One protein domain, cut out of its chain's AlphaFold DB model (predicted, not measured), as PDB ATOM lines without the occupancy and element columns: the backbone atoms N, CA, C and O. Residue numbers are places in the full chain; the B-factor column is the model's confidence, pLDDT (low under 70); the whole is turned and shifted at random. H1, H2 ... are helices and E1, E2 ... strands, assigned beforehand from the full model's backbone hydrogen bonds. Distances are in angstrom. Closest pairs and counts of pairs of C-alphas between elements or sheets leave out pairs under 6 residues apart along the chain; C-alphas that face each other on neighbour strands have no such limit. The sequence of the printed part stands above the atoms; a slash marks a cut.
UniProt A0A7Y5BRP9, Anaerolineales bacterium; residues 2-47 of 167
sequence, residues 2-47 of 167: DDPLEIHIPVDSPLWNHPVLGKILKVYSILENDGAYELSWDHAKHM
ATOM      1  N   ASP A   2      31.173  44.763  19.184       67.94
ATOM      2  CA  ASP A   2      30.052  43.905  18.789       67.94
ATOM      3  C   ASP A   2      29.245  43.672  20.071       67.94
ATOM      4  O   ASP A   2      29.723  42.980  20.977       67.94
ATOM      5  N   ASP A   3      28.077  44.308  20.214       79.19
ATOM      6  CA  ASP A   3      27.143  43.933  21.284       79.19
ATOM      7  C   ASP A   3      26.738  42.467  21.030       79.19
ATOM      8  O   ASP A   3      26.291  42.125  19.936       79.19
ATOM      9  N   PRO A   4      26.912  41.552  22.004       84.12
ATOM     10  CA  PRO A   4      26.698  40.121  21.792       84.12
ATOM     11  C   PRO A   4      25.256  39.745  21.422       84.12
ATOM     12  O   PRO A   4      25.003  38.595  21.050       84.12
ATOM     13  N   LEU A   5      24.304  40.662  21.592       88.69
ATOM     14  CA  LEU A   5      22.911  40.473  21.215       88.69
ATOM     15  C   LEU A   5      22.594  41.044  19.829       88.69
ATOM     16  O   LEU A   5      21.537  40.711  19.287       88.69
ATOM     17  N   GLU A   6      23.495  41.836  19.246       89.81
ATOM     18  CA  GLU A   6      23.336  42.379  17.904       89.81
ATOM     19  C   GLU A   6      23.353  41.295  16.832       89.81
ATOM     20  O   GLU A   6      24.019  40.257  16.919       89.81
ATOM     21  N   ILE A   7      22.546  41.523  15.798       91.69
ATOM     22  CA  ILE A   7      22.378  40.554  14.721       91.69
ATOM     23  C   ILE A   7      23.175  41.030  13.515       91.69
ATOM     24  O   ILE A   7      22.692  41.826  12.706       91.69
ATOM     25  N   HIS A   8      24.368  40.467  13.347       91.19
ATOM     26  CA  HIS A   8      25.182  40.688  12.158       91.19
ATOM     27  C   HIS A   8      24.607  39.944  10.947       91.19
ATOM     28  O   HIS A   8      24.391  38.726  10.961       91.19
ATOM     29  N   ILE A   9      24.389  40.682   9.862       91.62
ATOM     30  CA  ILE A   9      23.866  40.185   8.595       91.62
ATOM     31  C   ILE A   9      24.946  40.338   7.514       91.62
ATOM     32  O   ILE A   9      25.197  41.449   7.038       91.62
ATOM     33  N   PRO A  10      25.560  39.229   7.057       89.06
ATOM     34  CA  PRO A  10      26.513  39.268   5.955       89.06
ATOM     35  C   PRO A  10      25.899  39.843   4.674       89.06
ATOM     36  O   PRO A  10      24.731  39.592   4.358       89.06
ATOM     37  N   VAL A  11      26.699  40.570   3.892       87.62
ATOM     38  CA  VAL A  11      26.265  41.183   2.621       87.62
ATOM     39  C   VAL A  11      25.792  40.158   1.585       87.62
ATOM     40  O   VAL A  11      24.934  40.457   0.758       87.62
ATOM     41  N   ASP A  12      26.312  38.932   1.643       90.75
ATOM     42  CA  ASP A  12      25.962  37.810   0.767       90.75
ATOM     43  C   ASP A  12      24.858  36.908   1.349       90.75
ATOM     44  O   ASP A  12      24.506  35.880   0.762       90.75
ATOM     45  N   SER A  13      24.259  37.303   2.478       92.06
ATOM     46  CA  SER A  13      23.188  36.546   3.120       92.06
ATOM     47  C   SER A  13      21.977  36.367   2.187       92.06
ATOM     48  O   SER A  13      21.464  37.336   1.619       92.06
ATOM     49  N   PRO A  14      21.405  35.154   2.067       95.06
ATOM     50  CA  PRO A  14      20.205  34.936   1.260       95.06
ATOM     51  C   PRO A  14      18.970  35.677   1.808       95.06
ATOM     52  O   PRO A  14      17.984  35.840   1.085       95.06
ATOM     53  N   LEU A  15      19.014  36.152   3.061       94.56
ATOM     54  CA  LEU A  15      17.922  36.885   3.707       94.56
ATOM     55  C   LEU A  15      17.592  38.201   2.990       94.56
ATOM     56  O   LEU A  15      16.423  38.590   2.957       94.56
ATOM     57  N   TRP A  16      18.574  38.834   2.339       94.12
ATOM     58  CA  TRP A  16      18.375  40.045   1.534       94.12
ATOM     59  C   TRP A  16      17.381  39.847   0.386       94.12
ATOM     60  O   TRP A  16      16.624  40.758   0.044       94.12
ATOM     61  N   ASN A  17      17.348  38.637  -0.175       96.31
ATOM     62  CA  ASN A  17      16.483  38.277  -1.296       96.31
ATOM     63  C   ASN A  17      15.131  37.702  -0.847       96.31
ATOM     64  O   ASN A  17      14.238  37.494  -1.670       96.31
ATOM     65  N   HIS A  18      14.949  37.447   0.451       97.31
ATOM     66  CA  HIS A  18      13.688  36.937   0.966       97.31
ATOM     67  C   HIS A  18      12.601  38.035   0.891       97.31
ATOM     68  O   HIS A  18      12.802  39.133   1.410       97.31
ATOM     69  N   PRO A  19      11.402  37.766   0.332       95.62
ATOM     70  CA  PRO A  19      10.415  38.805  -0.003       95.62
ATOM     71  C   PRO A  19       9.864  39.592   1.198       95.62
ATOM     72  O   PRO A  19       9.422  40.732   1.042       95.62
ATOM     73  N   VAL A  20       9.864  38.975   2.385       95.38
ATOM     74  CA  VAL A  20       9.454  39.604   3.654       95.38
ATOM     75  C   VAL A  20      10.664  40.129   4.427       95.38
ATOM     76  O   VAL A  20      10.794  41.336   4.597       95.38
ATOM     77  N   LEU A  21      11.569  39.240   4.851       95.06
ATOM     78  CA  LEU A  21      12.744  39.602   5.652       95.06
ATOM     79  C   LEU A  21      13.640  40.649   4.982       95.06
ATOM     80  O   LEU A  21      14.032  41.597   5.647       95.06
ATOM     81  N   GLY A  22      13.869  40.574   3.668       94.62
ATOM     82  CA  GLY A  22      14.676  41.570   2.960       94.62
ATOM     83  C   GLY A  22      14.108  42.992   3.040       94.62
ATOM     84  O   GLY A  22      14.866  43.955   2.989       94.62
ATOM     85  N   LYS A  23      12.786  43.157   3.211       93.50
ATOM     86  CA  LYS A  23      12.176  44.476   3.458       93.50
ATOM     87  C   LYS A  23      12.422  44.964   4.883       93.50
ATOM     88  O   LYS A  23      12.620  46.153   5.072       93.50
ATOM     89  N   ILE A  24      12.399  44.054   5.856       93.06
ATOM     90  CA  ILE A  24      12.688  44.359   7.262       93.06
ATOM     91  C   ILE A  24      14.147  44.794   7.392       93.06
ATOM     92  O   ILE A  24      14.404  45.851   7.953       93.06
ATOM     93  N   LEU A  25      15.075  44.033   6.801       93.31
ATOM     94  CA  LEU A  25      16.499  44.359   6.815       93.31
ATOM     95  C   LEU A  25      16.745  45.761   6.249       93.31
ATOM     96  O   LEU A  25      17.243  46.617   6.958       93.31
ATOM     97  N   LYS A  26      16.241  46.072   5.050       89.81
ATOM     98  CA  LYS A  26      16.407  47.406   4.433       89.81
ATOM     99  C   LYS A  26      15.910  48.591   5.271       89.81
ATOM    100  O   LYS A  26      16.335  49.711   5.017       89.81
ATOM    101  N   VAL A  27      14.962  48.370   6.182       89.25
ATOM    102  CA  VAL A  27      14.389  49.431   7.025       89.25
ATOM    103  C   VAL A  27      15.115  49.539   8.360       89.25
ATOM    104  O   VAL A  27      15.261  50.645   8.869       89.25
ATOM    105  N   TYR A  28      15.526  48.410   8.936       91.75
ATOM    106  CA  TYR A  28      15.981  48.350  10.324       91.75
ATOM    107  C   TYR A  28      17.462  48.014  10.493       91.75
ATOM    108  O   TYR A  28      17.936  48.081  11.621       91.75
ATOM    109  N   SER A  29      18.177  47.641   9.428       92.19
ATOM    110  CA  SER A  29      19.617  47.402   9.508       92.19
ATOM    111  C   SER A  29      20.426  48.650   9.177       92.19
ATOM    112  O   SER A  29      20.073  49.380   8.248       92.19
ATOM    113  N   ILE A  30      21.548  48.825   9.864       89.81
ATOM    114  CA  ILE A  30      22.516  49.903   9.656       89.81
ATOM    115  C   ILE A  30      23.761  49.331   8.972       89.81
ATOM    116  O   ILE A  30      24.124  48.182   9.207       89.81
ATOM    117  N   LEU A  31      24.377  50.115   8.081       89.44
ATOM    118  CA  LEU A  31      25.659  49.776   7.470       89.44
ATOM    119  C   LEU A  31      26.796  50.192   8.409       89.44
ATOM    120  O   LEU A  31      27.014  51.387   8.639       89.44
ATOM    121  N   GLU A  32      27.541  49.206   8.889       87.75
ATOM    122  CA  GLU A  32      28.679  49.398   9.778       87.75
ATOM    123  C   GLU A  32      29.938  49.852   9.038       87.75
ATOM    124  O   GLU A  32      30.027  49.861   7.803       87.75
ATOM    125  N   ASN A  33      30.943  50.265   9.812       84.50
ATOM    126  CA  ASN A  33      32.145  50.877   9.254       84.50
ATOM    127  C   ASN A  33      33.014  49.919   8.408       84.50
ATOM    128  O   ASN A  33      33.793  50.383   7.566       84.50
ATOM    129  N   ASP A  34      32.854  48.615   8.612       82.12
ATOM    130  CA  ASP A  34      33.552  47.514   7.950       82.12
ATOM    131  C   ASP A  34      32.778  46.960   6.740       82.12
ATOM    132  O   ASP A  34      33.312  46.173   5.954       82.12
ATOM    133  N   GLY A  35      31.543  47.428   6.538       84.38
ATOM    134  CA  GLY A  35      30.659  47.035   5.448       84.38
ATOM    135  C   GLY A  35      29.681  45.914   5.790       84.38
ATOM    136  O   GLY A  35      28.920  45.509   4.907       84.38
ATOM    137  N   ALA A  36      29.683  45.408   7.025       84.25
ATOM    138  CA  ALA A  36      28.626  44.536   7.513       84.25
ATOM    139  C   ALA A  36      27.326  45.324   7.735       84.25
ATOM    140  O   ALA A  36      27.335  46.543   7.892       84.25
ATOM    141  N   TYR A  37      26.197  44.616   7.741       91.62
ATOM    142  CA  TYR A  37      24.938  45.187   8.202       91.62
ATOM    143  C   TYR A  37      24.617  44.655   9.589       91.62
ATOM    144  O   TYR A  37      24.687  43.446   9.816       91.62
ATOM    145  N   GLU A  38      24.200  45.541  10.476       91.44
ATOM    146  CA  GLU A  38      23.783  45.205  11.832       91.44
ATOM    147  C   GLU A  38      22.293  45.497  12.010       91.44
ATOM    148  O   GLU A  38      21.785  46.493  11.497       91.44
ATOM    149  N   LEU A  39      21.567  44.604  12.684       92.69
ATOM    150  CA  LEU A  39      20.156  44.778  13.017       92.69
ATOM    151  C   LEU A  39      19.969  44.802  14.535       92.69
ATOM    152  O   LEU A  39      19.994  43.736  15.159       92.69
ATOM    153  N   SER A  40      19.598  45.980  15.055       91.00
ATOM    154  CA  SER A  40      19.364  46.199  16.485       91.00
ATOM    155  C   SER A  40      18.362  45.224  17.087       91.00
ATOM    156  O   SER A  40      17.174  45.169  16.711       91.00
ATOM    157  N   TRP A  41      18.829  44.473  18.080       90.69
ATOM    158  CA  TRP A  41      18.011  43.510  18.811       90.69
ATOM    159  C   TRP A  41      16.965  44.205  19.696       90.69
ATOM    160  O   TRP A  41      15.833  43.722  19.826       90.69
ATOM    161  N   ASP A  42      17.301  45.383  20.219       89.69
ATOM    162  CA  ASP A  42      16.557  46.127  21.232       89.69
ATOM    163  C   ASP A  42      15.564  47.160  20.643       89.69
ATOM    164  O   ASP A  42      15.052  47.009  19.532       89.69
ATOM    165  N   HIS A  43      15.209  48.207  21.391       91.06
ATOM    166  CA  HIS A  43      14.282  49.238  20.921       91.06
ATOM    167  C   HIS A  43      14.911  50.313  20.017       91.06
ATOM    168  O   HIS A  43      14.146  51.076  19.415       91.06
ATOM    169  N   ALA A  44      16.239  50.363  19.855       90.38
ATOM    170  CA  ALA A  44      16.932  51.393  19.078       90.38
ATOM    171  C   ALA A  44      16.461  51.445  17.614       90.38
ATOM    172  O   ALA A  44      16.253  52.529  17.070       90.38
ATOM    173  N   LYS A  45      16.109  50.297  17.011       90.75
ATOM    174  CA  LYS A  45      15.521  50.215  15.653       90.75
ATOM    175  C   LYS A  45      14.222  51.013  15.453       90.75
ATOM    176  O   LYS A  45      13.763  51.182  14.324       90.75
ATOM    177  N   HIS A  46      13.569  51.452  16.531       93.00
ATOM    178  CA  HIS A  46      12.352  52.267  16.480       93.00
ATOM    179  C   HIS A  46      12.614  53.766  16.688       93.00
ATOM    180  O   HIS A  46      11.671  54.561  16.616       93.00
ATOM    181  N   MET A  47      13.860  54.166  16.948       94.88
ATOM    182  CA  MET A  47      14.231  55.570  17.078       94.88
ATOM    183  C   MET A  47      14.123  56.268  15.728       94.88
ATOM    184  O   MET A  47      14.652  55.809  14.719       94.88
TER     185      MET A  47
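This is residues 2 to 47 of the 167 residues of a protein of Anaerolineales bacterium (UniProt A0A7Y5BRP9). A small antiparallel sheet of three very short strands has two short helices to one side of it; the helices, H1 and H2, meet in a corner, and H2 grazes the sheet with its residues 24 to 28. Unnamed stretches make much of the rest: a loop, residues 32 to 36, joins E2 to E3, and residues 40 to 47 follow E3 to the end of the printed part. The printed part has 46 residues, with two named helices and three named strands in the order E1, H1, H2, E2, E3, and the sheet runs E1, E3, E2. The class is mixed, helices and strands, though under half of the residues, 21, are in named elements. The whole is compact, with a radius of gyration of the C-alphas of 10.3 A and spans of 25 by 23 by 16 A.

Begin at the inner strand E3, residues 37 to 39. On one side of it is the edge strand E1, residues 7 to 9, antiparallel at 148 degrees; look for N 9 and O 37, 2.8 A apart, and N 39 and O 7, 3.0 A apart, both within hydrogen-bond range. On the other side is the edge strand E2, residues 29 to 31, antiparallel at 149 degrees, with N 30 and O 38 within hydrogen-bond range at 2.9 A. E2 and E3 form a hairpin. H2, residues 21 to 28, is on the sheet but only grazes it; the closest C-alphas of H2 and E3 are those of Tyr 28 and Leu 39, 6.1 A apart. H1, residues 14 to 17, is not on the sheet and is apart from E2 and E3. H1 and H2 touch only at the corner by their link, closest at the C-alphas of Trp 16 and Gly 22, 4.2 A. E1, the helices H1 and H2, and E2 form a split strand-helix-strand unit, two strands running the same way with E3 between them in the sheet, and its crossover is right-handed. In H2 every O i to N i+4 pair is within hydrogen-bond range; H1 is too short for such a pair.

Find C-alpha 7 at (22.378, 40.554, 14.721), where E1 begins; it is 6.3 A long. H1 is 5.6 A long. Find C-alpha 21 at (12.744, 39.602, 5.652); from there H2 runs 10.4 A to C-alpha 28. E2 follows with no residue between and is 6.8 A long. E3, also 6.8 A, ends at C-alpha 39, (20.156, 44.778, 13.017).

The C-alphas farthest apart are those of Asp 2 and Pro 19, 27.7 A. The printed part has no cut, and the links between its named elements are tight. The mean pLDDT of the printed part is 90.3, and residue 2 alone is under 70.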